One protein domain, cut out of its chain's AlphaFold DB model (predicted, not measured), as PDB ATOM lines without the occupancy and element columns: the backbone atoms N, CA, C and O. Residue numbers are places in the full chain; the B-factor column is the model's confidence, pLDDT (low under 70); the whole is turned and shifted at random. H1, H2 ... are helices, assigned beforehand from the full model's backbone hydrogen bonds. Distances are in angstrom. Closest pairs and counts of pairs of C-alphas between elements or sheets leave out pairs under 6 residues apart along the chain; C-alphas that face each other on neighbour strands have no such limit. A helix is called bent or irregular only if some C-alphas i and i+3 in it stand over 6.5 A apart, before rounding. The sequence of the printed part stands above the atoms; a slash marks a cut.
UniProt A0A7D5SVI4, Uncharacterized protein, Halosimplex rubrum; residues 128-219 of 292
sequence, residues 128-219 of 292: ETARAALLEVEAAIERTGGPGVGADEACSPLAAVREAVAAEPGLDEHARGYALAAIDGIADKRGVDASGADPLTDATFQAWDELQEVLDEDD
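What this domain is: This is residues 128 to 219 of the 292 residues of an uncharacterized protein of Halosimplex rubrum (UniProt A0A7D5SVI4). Two pairs of helices stand end to end: H2 and H3 make a helical hairpin at one end, H1 and H4 make a looser pair at the other, and two long links, residues 145 to 156 and 191 to 201, join the pairs. The printed part has 92 residues with four named helices, H1, H2, H3 and H4 in chain order, and no named strand; its class is all helix. It is loose, with a radius of gyration of the C-alphas of 16.9 A. The C-alphas span 58 by 25 by 17 A, a rod.

Where its parts are: H3 and H4 are the longest helices, 18 residues each. H3 takes residues 173 to 190, 25.8 A from first to last C-alpha. H2, residues 157 to 167, measures 15.3 A. H4, residues 202 to 219, measures 26.8 A and ends with C-alpha 219 at (63.814, -19.919, 16.548). H1, residues 128 to 144, measures 24.7 A; C-alpha 128 is at (54.228, -11.181, 14.032) and C-alpha 144 at (35.481, -26.770, 18.172). None of the four is bent.

How they stand to each other: H3 and H2 touch and form a hairpin, running opposite ways at a shallow tilt of 12 degrees. Their closest C-alphas are those of Leu 180 and Arg 162, 6.4 A apart. H4 and H1 touch and run opposite ways at a steep tilt of 41 degrees. Their closest C-alphas are those of Trp 208 and Leu 134, 6.8 A apart. H4 touches H1 with residues 208 to 215 alone, and H1 touches H4 with residues 130 to 137 alone. H1 and H2 are close but not clearly touching, with the C-alphas of Thr 144 and Pro 157 the closest at 6.7 A. They run the same way at a shallow tilt of 5 degrees. H1 and H3 are apart, as are H2 and H4, and H3 and H4. In H1, H2 and H3 every O i to N i+4 pair is within hydrogen-bond range; in H4 it is 13 of 14.

The domain as a whole: The two C-alphas farthest apart are those of His 174 and Asp 219, at 58.1 A, while the first and last printed C-alphas are 13.2 A apart. The printed part has no cut. The links H1 to H2, 12 residues, and H3 to H4, 11 residues, are long; the link H2 to H3, 5 residues, is tight. The mean pLDDT of the printed part is 81.6. Sixteen residues are under 70: residues 143 and 145, 150 to 155, 196 to 201, and 218 to 219.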
ATOM      1  N   GLU A 128      55.255 -11.683  13.105       87.75
ATOM      2  CA  GLU A 128      54.228 -11.181  14.032       87.75
ATOM      3  C   GLU A 128      52.806 -11.432  13.505       87.75
ATOM      4  O   GLU A 128      51.948 -11.884  14.259       87.75
ATOM      5  N   THR A 129      52.574 -11.205  12.207       84.81
ATOM      6  CA  THR A 129      51.273 -11.454  11.561       84.81
ATOM      7  C   THR A 129      50.966 -12.948  11.511       84.81
ATOM      8  O   THR A 129      49.856 -13.350  11.844       84.81
ATOM      9  N   ALA A 130      51.958 -13.773  11.167       84.62
ATOM     10  CA  ALA A 130      51.833 -15.228  11.162       84.62
ATOM     11  C   ALA A 130      51.491 -15.778  12.558       84.62
ATOM     12  O   ALA A 130      50.569 -16.575  12.697       84.62
ATOM     13  N   ARG A 131      52.157 -15.288  13.615       85.75
ATOM     14  CA  ARG A 131      51.848 -15.661  15.007       85.75
ATOM     15  C   ARG A 131      50.450 -15.219  15.440       85.75
ATOM     16  O   ARG A 131      49.778 -15.960  16.149       85.75
ATOM     17  N   ALA A 132      50.002 -14.035  15.022       85.88
ATOM     18  CA  ALA A 132      48.642 -13.574  15.300       85.88
ATOM     19  C   ALA A 132      47.591 -14.448  14.595       85.88
ATOM     20  O   ALA A 132      46.613 -14.842  15.221       85.88
ATOM     21  N   ALA A 133      47.821 -14.802  13.327       82.69
ATOM     22  CA  ALA A 133      46.952 -15.715  12.589       82.69
ATOM     23  C   ALA A 133      46.901 -17.105  13.243       82.69
ATOM     24  O   ALA A 133      45.813 -17.648  13.421       82.69
ATOM     25  N   LEU A 134      48.048 -17.641  13.677       87.50
ATOM     26  CA  LEU A 134      48.114 -18.925  14.379       87.50
ATOM     27  C   LEU A 134      47.271 -18.913  15.664       87.50
ATOM     28  O   LEU A 134      46.496 -19.838  15.880       87.50
ATOM     29  N   LEU A 135      47.347 -17.850  16.475       85.75
ATOM     30  CA  LEU A 135      46.542 -17.717  17.698       85.75
ATOM     31  C   LEU A 135      45.031 -17.697  17.419       85.75
ATOM     32  O   LEU A 135      44.252 -18.255  18.191       85.75
ATOM     33  N   GLU A 136      44.603 -17.068  16.323       84.19
ATOM     34  CA  GLU A 136      43.190 -17.057  15.925       84.19
ATOM     35  C   GLU A 136      42.719 -18.442  15.457       84.19
ATOM     36  O   GLU A 136      41.617 -18.873  15.815       84.19
ATOM     37  N   VAL A 137      43.559 -19.170  14.712       81.31
ATOM     38  CA  VAL A 137      43.278 -20.553  14.291       81.31
ATOM     39  C   VAL A 137      43.243 -21.490  15.503       81.31
ATOM     40  O   VAL A 137      42.297 -22.262  15.638       81.31
ATOM     41  N   GLU A 138      44.181 -21.368  16.445       84.19
ATOM     42  CA  GLU A 138      44.169 -22.113  17.712       84.19
ATOM     43  C   GLU A 138      42.900 -21.834  18.522       84.19
ATOM     44  O   GLU A 138      42.255 -22.765  18.999       84.19
ATOM     45  N   ALA A 139      42.483 -20.570  18.635       76.88
ATOM     46  CA  ALA A 139      41.247 -20.205  19.321       76.88
ATOM     47  C   ALA A 139      39.995 -20.730  18.596       76.88
ATOM     48  O   ALA A 139      38.960 -20.964  19.228       76.88
ATOM     49  N   ALA A 140      40.035 -20.888  17.272       75.69
ATOM     50  CA  ALA A 140      38.979 -21.555  16.519       75.69
ATOM     51  C   ALA A 140      38.954 -23.063  16.812       75.69
ATOM     52  O   ALA A 140      37.900 -23.568  17.193       75.69
ATOM     53  N   ILE A 141      40.103 -23.742  16.747       76.44
ATOM     54  CA  ILE A 141      40.254 -25.176  17.050       76.44
ATOM     55  C   ILE A 141      39.861 -25.483  18.505       76.44
ATOM     56  O   ILE A 141      39.154 -26.449  18.788       76.44
ATOM     57  N   GLU A 142      40.258 -24.647  19.467       79.44
ATOM     58  CA  GLU A 142      39.902 -24.826  20.880       79.44
ATOM     59  C   GLU A 142      38.387 -24.708  21.109       79.44
ATOM     60  O   GLU A 142      37.815 -25.443  21.918       79.44
ATOM     61  N   ARG A 143      37.707 -23.841  20.348       68.88
ATOM     62  CA  ARG A 143      36.244 -23.700  20.400       68.88
ATOM     63  C   ARG A 143      35.492 -24.878  19.780       68.88
ATOM     64  O   ARG A 143      34.329 -25.064  20.140       68.88
ATOM     65  N   THR A 144      36.116 -25.649  18.892       70.81
ATOM     66  CA  THR A 144      35.481 -26.770  18.172       70.81
ATOM     67  C   THR A 144      35.800 -28.143  18.768       70.81
ATOM     68  O   THR A 144      35.222 -29.141  18.348       70.81
ATOM     69  N   GLY A 145      36.640 -28.209  19.807       69.12
ATOM     70  CA  GLY A 145      36.945 -29.451  20.527       69.12
ATOM     71  C   GLY A 145      38.379 -29.547  21.051       69.12
ATOM     72  O   GLY A 145      38.653 -30.356  21.938       69.12
ATOM     73  N   GLY A 146      39.275 -28.684  20.568       78.06
ATOM     74  CA  GLY A 146      40.689 -28.665  20.929       78.06
ATOM     75  C   GLY A 146      41.584 -29.421  19.941       78.06
ATOM     76  O   GLY A 146      41.100 -30.171  19.102       78.06
ATOM     77  N   PRO A 147      42.915 -29.274  20.064       72.19
ATOM     78  CA  PRO A 147      43.893 -29.799  19.100       72.19
ATOM     79  C   PRO A 147      44.002 -31.334  19.071       72.19
ATOM     80  O   PRO A 147      44.720 -31.893  18.253       72.19
ATOM     81  N   GLY A 148      43.328 -32.035  19.989       75.44
ATOM     82  CA  GLY A 148      43.275 -33.500  20.020       75.44
ATOM     83  C   GLY A 148      42.060 -34.099  19.310       75.44
ATOM     84  O   GLY A 148      41.874 -35.311  19.392       75.44
ATOM     85  N   VAL A 149      41.226 -33.259  18.697       72.81
ATOM     86  CA  VAL A 149      39.973 -33.627  18.036       72.81
ATOM     87  C   VAL A 149      40.207 -33.525  16.529       72.81
ATOM     88  O   VAL A 149      40.657 -32.485  16.054       72.81
ATOM     89  N   GLY A 150      39.978 -34.618  15.796       66.69
ATOM     90  CA  GLY A 150      40.119 -34.629  14.334       66.69
ATOM     91  C   GLY A 150      39.115 -33.691  13.660       66.69
ATOM     92  O   GLY A 150      38.108 -33.326  14.267       66.69
ATOM     93  N   ALA A 151      39.351 -33.310  12.401       64.19
ATOM     94  CA  ALA A 151      38.419 -32.466  11.643       64.19
ATOM     95  C   ALA A 151      37.007 -33.077  11.546       64.19
ATOM     96  O   ALA A 151      36.010 -32.365  11.502       64.19
ATOM     97  N   ASP A 152      36.921 -34.406  11.574       58.38
ATOM     98  CA  ASP A 152      35.691 -35.196  11.600       58.38
ATOM     99  C   ASP A 152      34.989 -35.224  12.970       58.38
ATOM    100  O   ASP A 152      33.810 -35.571  13.056       58.38
ATOM    101  N   GLU A 153      35.699 -34.855  14.034       58.66
ATOM    102  CA  GLU A 153      35.193 -34.789  15.406       58.66
ATOM    103  C   GLU A 153      34.980 -33.339  15.891       58.66
ATOM    104  O   GLU A 153      34.281 -33.116  16.886       58.66
ATOM    105  N   ALA A 154      35.550 -32.351  15.192       62.53
ATOM    106  CA  ALA A 154      35.368 -30.931  15.461       62.53
ATOM    107  C   ALA A 154      33.913 -30.546  15.162       62.53
ATOM    108  O   ALA A 154      33.425 -30.712  14.047       62.53
ATOM    109  N   CYS A 155      33.178 -30.085  16.175       61.56
ATOM    110  CA  CYS A 155      31.769 -29.732  16.023       61.56
ATOM    111  C   CYS A 155      31.591 -28.221  16.051       61.56
ATOM    112  O   CYS A 155      31.998 -27.557  17.012       61.56
ATOM    113  N   SER A 156      30.837 -27.697  15.079       72.44
ATOM    114  CA  SER A 156      30.381 -26.312  15.147       72.44
ATOM    115  C   SER A 156      29.614 -26.126  16.461       72.44
ATOM    116  O   SER A 156      28.809 -26.989  16.836       72.44
ATOM    117  N   PRO A 157      29.807 -25.019  17.203       74.50
ATOM    118  CA  PRO A 157      29.062 -24.786  18.438       74.50
ATOM    119  C   PRO A 157      27.542 -24.889  18.239       74.50
ATOM    120  O   PRO A 157      26.811 -25.278  19.149       74.50
ATOM    121  N   LEU A 158      27.058 -24.586  17.027       78.06
ATOM    122  CA  LEU A 158      25.662 -24.768  16.641       78.06
ATOM    123  C   LEU A 158      25.288 -26.247  16.475       78.06
ATOM    124  O   LEU A 158      24.222 -26.642  16.943       78.06
ATOM    125  N   ALA A 159      26.150 -27.058  15.854       82.88
ATOM    126  CA  ALA A 159      25.973 -28.502  15.732       82.88
ATOM    127  C   ALA A 159      25.931 -29.176  17.112       82.88
ATOM    128  O   ALA A 159      25.017 -29.955  17.376       82.88
ATOM    129  N   ALA A 160      26.820 -28.789  18.033       81.81
ATOM    130  CA  ALA A 160      26.818 -29.291  19.408       81.81
ATOM    131  C   ALA A 160      25.514 -28.945  20.155       81.81
ATOM    132  O   ALA A 160      24.916 -29.789  20.826       81.81
ATOM    133  N   VAL A 161      25.016 -27.710  20.010       86.88
ATOM    134  CA  VAL A 161      23.721 -27.299  20.584       86.88
ATOM    135  C   VAL A 161      22.563 -28.064  19.942       86.88
ATOM    136  O   VAL A 161      21.649 -28.503  20.643       86.88
ATOM    137  N   ARG A 162      22.594 -28.255  18.621       92.00
ATOM    138  CA  ARG A 162      21.583 -29.011  17.878       92.00
ATOM    139  C   ARG A 162      21.534 -30.471  18.324       92.00
ATOM    140  O   ARG A 162      20.444 -30.987  18.566       92.00
ATOM    141  N   GLU A 163      22.690 -31.111  18.491       89.94
ATOM    142  CA  GLU A 163      22.808 -32.476  19.006       89.94
ATOM    143  C   GLU A 163      22.289 -32.574  20.445       89.94
ATOM    144  O   GLU A 163      21.470 -33.445  20.742       89.94
ATOM    145  N   ALA A 164      22.662 -31.635  21.321       91.81
ATOM    146  CA  ALA A 164      22.165 -31.591  22.695       91.81
ATOM    147  C   ALA A 164      20.629 -31.475  22.752       91.81
ATOM    148  O   ALA A 164      19.975 -32.199  23.504       91.81
ATOM    149  N   VAL A 165      20.031 -30.618  21.916       95.62
ATOM    150  CA  VAL A 165      18.567 -30.479  21.803       95.62
ATOM    151  C   VAL A 165      17.918 -31.752  21.249       95.62
ATOM    152  O   VAL A 165      16.844 -32.148  21.708       95.62
ATOM    153  N   ALA A 166      18.555 -32.413  20.279       94.25
ATOM    154  CA  ALA A 166      18.061 -33.663  19.709       94.25
ATOM    155  C   ALA A 166      18.101 -34.826  20.719       94.25
ATOM    156  O   ALA A 166      17.181 -35.649  20.741       94.25
ATOM    157  N   ALA A 167      19.138 -34.874  21.560       95.00
ATOM    158  CA  ALA A 167      19.372 -35.924  22.544       95.00
ATOM    159  C   ALA A 167      18.607 -35.732  23.868       95.00
ATOM    160  O   ALA A 167      18.474 -36.695  24.624       95.00
ATOM    161  N   GLU A 168      18.083 -34.534  24.158       97.56
ATOM    162  CA  GLU A 168      17.436 -34.219  25.439       97.56
ATOM    163  C   GLU A 168      16.153 -35.055  25.670       97.56
ATOM    164  O   GLU A 168      15.139 -34.872  24.972       97.56
ATOM    165  N   PRO A 169      16.148 -35.975  26.660       96.81
ATOM    166  CA  PRO A 169      15.023 -36.877  26.904       96.81
ATOM    167  C   PRO A 169      13.800 -36.182  27.518       96.81
ATOM    168  O   PRO A 169      12.707 -36.747  27.474       96.81
ATOM    169  N   GLY A 170      13.962 -34.992  28.106       96.88
ATOM    170  CA  GLY A 170      12.878 -34.228  28.721       96.88
ATOM    171  C   GLY A 170      12.031 -33.403  27.748       96.88
ATOM    172  O   GLY A 170      10.956 -32.944  28.140       96.88
ATOM    173  N   LEU A 171      12.481 -33.206  26.504       96.00
ATOM    174  CA  LEU A 171      11.712 -32.469  25.502       96.00
ATOM    175  C   LEU A 171      10.641 -33.355  24.862       96.00
ATOM    176  O   LEU A 171      10.930 -34.446  24.366       96.00
ATOM    177  N   ASP A 172       9.410 -32.845  24.805       98.00
ATOM    178  CA  ASP A 172       8.389 -33.434  23.947       98.00
ATOM    179  C   ASP A 172       8.750 -33.249  22.463       98.00
ATOM    180  O   ASP A 172       9.484 -32.333  22.084       98.00
ATOM    181  N   GLU A 173       8.231 -34.133  21.609       97.50
ATOM    182  CA  GLU A 173       8.573 -34.186  20.183       97.50
ATOM    183  C   GLU A 173       8.261 -32.876  19.443       97.50
ATOM    184  O   GLU A 173       9.013 -32.467  18.558       97.50
ATOM    185  N   HIS A 174       7.195 -32.174  19.836       96.50
ATOM    186  CA  HIS A 174       6.803 -30.918  19.209       96.50
ATOM    187  C   HIS A 174       7.726 -29.767  19.633       96.50
ATOM    188  O   HIS A 174       8.197 -29.015  18.779       96.50
ATOM    189  N   ALA A 175       8.048 -29.653  20.926       96.81
ATOM    190  CA  ALA A 175       9.042 -28.693  21.404       96.81
ATOM    191  C   ALA A 175      10.425 -28.947  20.788       96.81
ATOM    192  O   ALA A 175      11.104 -27.996  20.398       96.81
ATOM    193  N   ARG A 176      10.822 -30.219  20.641       97.62
ATOM    194  CA  ARG A 176      12.088 -30.601  19.999       97.62
ATOM    195  C   ARG A 176      12.113 -30.165  18.540       97.62
ATOM    196  O   ARG A 176      13.071 -29.525  18.122       97.62
ATOM    197  N   GLY A 177      11.051 -30.455  17.788       96.50
ATOM    198  CA  GLY A 177      10.930 -30.032  16.393       96.50
ATOM    199  C   GLY A 177      11.012 -28.512  16.232       96.50
ATOM    200  O   GLY A 177      11.726 -28.029  15.359       96.50
ATOM    201  N   TYR A 178      10.346 -27.753  17.109       97.38
ATOM    202  CA  TYR A 178      10.400 -26.289  17.084       97.38
ATOM    203  C   TYR A 178      11.802 -25.748  17.396       97.38
ATOM    204  O   TYR A 178      12.278 -24.844  16.713       97.38
ATOM    205  N   ALA A 179      12.471 -26.301  18.410       96.25
ATOM    206  CA  ALA A 179      13.818 -25.889  18.786       96.25
ATOM    207  C   ALA A 179      14.836 -26.182  17.672       96.25
ATOM    208  O   ALA A 179      15.617 -25.300  17.323       96.25
ATOM    209  N   LEU A 180      14.784 -27.373  17.066       95.69
ATOM    210  CA  LEU A 180      15.652 -27.734  15.943       95.69
ATOM    211  C   LEU A 180      15.401 -26.841  14.723       95.69
ATOM    212  O   LEU A 180      16.349 -26.291  14.178       95.69
ATOM    213  N   ALA A 181      14.139 -26.592  14.359       95.44
ATOM    214  CA  ALA A 181      13.806 -25.693  13.253       95.44
ATOM    215  C   ALA A 181      14.269 -24.244  13.498       95.44
ATOM    216  O   ALA A 181      14.648 -23.543  12.560       95.44
ATOM    217  N   ALA A 182      14.249 -23.777  14.751       96.06
ATOM    218  CA  ALA A 182      14.778 -22.465  15.108       96.06
ATOM    219  C   ALA A 182      16.308 -22.405  14.979       96.06
ATOM    220  O   ALA A 182      16.828 -21.394  14.512       96.06
ATOM    221  N   ILE A 183      17.012 -23.474  15.368       93.00
ATOM    222  CA  ILE A 183      18.467 -23.594  15.200       93.00
ATOM    223  C   ILE A 183      18.822 -23.606  13.712       93.00
ATOM    224  O   ILE A 183      19.626 -22.779  13.286       93.00
ATOM    225  N   ASP A 184      18.161 -24.455  12.921       91.81
ATOM    226  CA  ASP A 184      18.371 -24.555  11.473       91.81
ATOM    227  C   ASP A 184      18.093 -23.194  10.792       91.81
ATOM    228  O   ASP A 184      18.902 -22.698  10.016       91.81
ATOM    229  N   GLY A 185      17.026 -22.488  11.185       90.56
ATOM    230  CA  GLY A 185      16.724 -21.155  10.650       90.56
ATOM    231  C   GLY A 185      17.713 -20.047  11.053       90.56
ATOM    232  O   GLY A 185      17.795 -19.025  10.368       90.56
ATOM    233  N   ILE A 186      18.446 -20.194  12.162       86.00
ATOM    234  CA  ILE A 186      19.559 -19.295  12.518       86.00
ATOM    235  C   ILE A 186      20.793 -19.636  11.682       86.00
ATOM    236  O   ILE A 186      21.467 -18.717  11.216       86.00
ATOM    237  N   ALA A 187      21.061 -20.929  11.496       85.06
ATOM    238  CA  ALA A 187      22.153 -21.450  10.685       85.06
ATOM    239  C   ALA A 187      22.049 -20.935   9.240       85.06
ATOM    240  O   ALA A 187      22.960 -20.256   8.765       85.06
ATOM    241  N   ASP A 188      20.873 -21.089   8.621       84.31
ATOM    242  CA  ASP A 188      20.569 -20.602   7.269       84.31
ATOM    243  C   ASP A 188      20.778 -19.088   7.132       84.31
ATOM    244  O   ASP A 188      21.397 -18.612   6.184       84.31
ATOM    245  N   LYS A 189      20.293 -18.302   8.105       81.81
ATOM    246  CA  LYS A 189      20.443 -16.834   8.091       81.81
ATOM    247  C   LYS A 189      21.892 -16.376   8.195       81.81
ATOM    248  O   LYS A 189      22.189 -15.257   7.787       81.81
ATOM    249  N   ARG A 190      22.755 -17.187   8.806       76.19
ATOM    250  CA  ARG A 190      24.174 -16.882   8.999       76.19
ATOM    251  C   ARG A 190      25.080 -17.580   7.986       76.19
ATOM    252  O   ARG A 190      26.274 -17.314   8.013       76.19
ATOM    253  N   GLY A 191      24.537 -18.440   7.121       75.38
ATOM    254  CA  GLY A 191      25.324 -19.248   6.189       75.38
ATOM    255  C   GLY A 191      26.260 -20.237   6.891       75.38
ATOM    256  O   GLY A 191      27.341 -20.506   6.385       75.38
ATOM    257  N   VAL A 192      25.879 -20.732   8.074       76.88
ATOM    258  CA  VAL A 192      26.675 -21.695   8.855       76.88
ATOM    259  C   VAL A 192      26.023 -23.067   8.757       76.88
ATOM    260  O   VAL A 192      24.808 -23.169   8.902       76.88
ATOM    261  N   ASP A 193      26.813 -24.121   8.560       77.75
ATOM    262  CA  ASP A 193      26.293 -25.486   8.575       77.75
ATOM    263  C   ASP A 193      26.035 -25.964  10.020       77.75
ATOM    264  O   ASP A 193      26.909 -25.954  10.893       77.75
ATOM    265  N   ALA A 194      24.789 -26.353  10.295       81.25
ATOM    266  CA  ALA A 194      24.360 -26.920  11.573       81.25
ATOM    267  C   ALA A 194      24.210 -28.448  11.523       81.25
ATOM    268  O   ALA A 194      23.865 -29.068  12.529       81.25
ATOM    269  N   SER A 195      24.437 -29.068  10.362       75.12
ATOM    270  CA  SER A 195      24.248 -30.502  10.137       75.12
ATOM    271  C   SER A 195      25.333 -31.378  10.772       75.12
ATOM    272  O   SER A 195      25.151 -32.594  10.836       75.12
ATOM    273  N   GLY A 196      26.395 -30.772  11.314       63.00
ATOM    274  CA  GLY A 196      27.528 -31.474  11.919       63.00
ATOM    275  C   GLY A 196      28.756 -31.567  11.017       63.00
ATOM    276  O   GLY A 196      29.752 -32.125  11.451       63.00
ATOM    277  N   ALA A 197      28.716 -31.010   9.804       55.78
ATOM    278  CA  ALA A 197      29.930 -30.705   9.055       55.78
ATOM    279  C   ALA A 197      30.446 -29.330   9.517       55.78
ATOM    280  O   ALA A 197      29.798 -28.310   9.287       55.78
ATOM    281  N   ASP A 198      31.554 -29.303  10.257       56.94
ATOM    282  CA  ASP A 198      32.213 -28.062  10.678       56.94
ATOM    283  C   ASP A 198      33.072 -27.501   9.517       56.94
ATOM    284  O   ASP A 198      33.527 -28.268   8.665       56.94
ATOM    285  N   PRO A 199      33.301 -26.174   9.430       57.31
ATOM    286  CA  PRO A 199      34.039 -25.527   8.351       57.31
ATOM    287  C   PRO A 199      35.562 -25.657   8.499       57.31
ATOM    288  O   PRO A 199      36.298 -25.183   7.635       57.31
ATOM    289  N   LEU A 200      36.047 -26.289   9.574       62.09
ATOM    290  CA  LEU A 200      37.448 -26.667   9.713       62.09
ATOM    291  C   LEU A 200      37.665 -27.963   8.942       62.09
ATOM    292  O   LEU A 200      37.521 -29.067   9.456       62.09
ATOM    293  N   THR A 201      37.960 -27.801   7.661       69.38
ATOM    294  CA  THR A 201      38.370 -28.912   6.804       69.38
ATOM    295  C   THR A 201      39.722 -29.469   7.256       69.38
ATOM    296  O   THR A 201      40.484 -28.775   7.935       69.38
ATOM    297  N   ASP A 202      40.071 -30.680   6.811       73.50
ATOM    298  CA  ASP A 202      41.428 -31.231   6.966       73.50
ATOM    299  C   ASP A 202      42.506 -30.225   6.524       73.50
ATOM    300  O   ASP A 202      43.557 -30.129   7.153       73.50
ATOM    301  N   ALA A 203      42.215 -29.404   5.507       70.88
ATOM    302  CA  ALA A 203      43.117 -28.362   5.029       70.88
ATOM    303  C   ALA A 203      43.377 -27.263   6.074       70.88
ATOM    304  O   ALA A 203      44.472 -26.718   6.118       70.88
ATOM    305  N   THR A 204      42.419 -26.946   6.951       76.94
ATOM    306  CA  THR A 204      42.636 -25.959   8.020       76.94
ATOM    307  C   THR A 204      43.550 -26.503   9.113       76.94
ATOM    308  O   THR A 204      44.408 -25.775   9.607       76.94
ATOM    309  N   PHE A 205      43.407 -27.784   9.462       78.94
ATOM    310  CA  PHE A 205      44.314 -28.445  10.403       78.94
ATOM    311  C   PHE A 205      45.708 -28.638   9.805       78.94
ATOM    312  O   PHE A 205      46.696 -28.416  10.495       78.94
ATOM    313  N   GLN A 206      45.791 -28.985   8.520       79.50
ATOM    314  CA  GLN A 206      47.058 -29.081   7.801       79.50
ATOM    315  C   GLN A 206      47.767 -27.720   7.733       79.50
ATOM    316  O   GLN A 206      48.935 -27.630   8.087       79.50
ATOM    317  N   ALA A 207      47.052 -26.650   7.370       80.69
ATOM    318  CA  ALA A 207      47.609 -25.299   7.338       80.69
ATOM    319  C   ALA A 207      48.073 -24.825   8.725       80.69
ATOM    320  O   ALA A 207      49.057 -24.096   8.833       80.69
ATOM    321  N   TRP A 208      47.380 -25.232   9.793       87.94
ATOM    322  CA  TRP A 208      47.804 -24.957  11.165       87.94
ATOM    323  C   TRP A 208      49.120 -25.671  11.518       87.94
ATOM    324  O   TRP A 208      50.028 -25.015  12.028       87.94
ATOM    325  N   ASP A 209      49.242 -26.965  11.204       86.19
ATOM    326  CA  ASP A 209      50.445 -27.773  11.475       86.19
ATOM    327  C   ASP A 209      51.657 -27.247  10.680       86.19
ATOM    328  O   ASP A 209      52.728 -27.024  11.241       86.19
ATOM    329  N   GLU A 210      51.461 -26.923   9.396       85.81
ATOM    330  CA  GLU A 210      52.493 -26.344   8.523       85.81
ATOM    331  C   GLU A 210      52.944 -24.952   8.999       85.81
ATOM    332  O   GLU A 210      54.140 -24.650   9.037       85.81
ATOM    333  N   LEU A 211      52.002 -24.090   9.404       85.88
ATOM    334  CA  LEU A 211      52.325 -22.763   9.930       85.88
ATOM    335  C   LEU A 211      53.075 -22.852  11.266       85.88
ATOM    336  O   LEU A 211      53.967 -22.039  11.523       85.88
ATOM    337  N   GLN A 212      52.721 -23.820  12.113       88.56
ATOM    338  CA  GLN A 212      53.404 -24.070  13.377       88.56
ATOM    339  C   GLN A 212      54.834 -24.576  13.152       88.56
ATOM    340  O   GLN A 212      55.756 -24.031  13.759       88.56
ATOM    341  N   GLU A 213      55.034 -25.538  12.245       90.38
ATOM    342  CA  GLU A 213      56.359 -26.063  11.888       90.38
ATOM    343  C   GLU A 213      57.297 -24.932  11.442       90.38
ATOM    344  O   GLU A 213      58.389 -24.775  11.989       90.38
ATOM    345  N   VAL A 214      56.835 -24.060  10.543       87.25
ATOM    346  CA  VAL A 214      57.640 -22.938  10.028       87.25
ATOM    347  C   VAL A 214      58.012 -21.942  11.130       87.25
ATOM    348  O   VAL A 214      59.128 -21.417  11.156       87.25
ATOM    349  N   LEU A 215      57.086 -21.654  12.047       86.62
ATOM    350  CA  LEU A 215      57.332 -20.715  13.143       86.62
ATOM    351  C   LEU A 215      58.263 -21.286  14.221       86.62
ATOM    352  O   LEU A 215      58.998 -20.511  14.836       86.62
ATOM    353  N   ASP A 216      58.248 -22.604  14.428       87.31
ATOM    354  CA  ASP A 216      59.123 -23.303  15.374       87.31
ATOM    355  C   ASP A 216      60.552 -23.484  14.822       87.31
ATOM    356  O   ASP A 216      61.522 -23.490  15.589       87.31
ATOM    357  N   GLU A 217      60.719 -23.581  13.498       82.62
ATOM    358  CA  GLU A 217      62.029 -23.668  12.839       82.62
ATOM    359  C   GLU A 217      62.831 -22.351  12.894       82.62
ATOM    360  O   GLU A 217      64.061 -22.374  13.025       82.62
ATOM    361  N   ASP A 218      62.161 -21.193  12.869       65.81
ATOM    362  CA  ASP A 218      62.809 -19.867  12.810       65.81
ATOM    363  C   ASP A 218      63.465 -19.445  14.148       65.81
ATOM    364  O   ASP A 218      64.375 -18.610  14.192       65.81
ATOM    365  N   ASP A 219      63.114 -20.097  15.264       65.31
ATOM    366  CA  ASP A 219      63.814 -19.919  16.548       65.31
ATOM    367  C   ASP A 219      65.237 -20.542  16.531       65.31
ATOM    368  O   ASP A 219      66.053 -20.312  17.435       65.31
TER     369      ASP A 219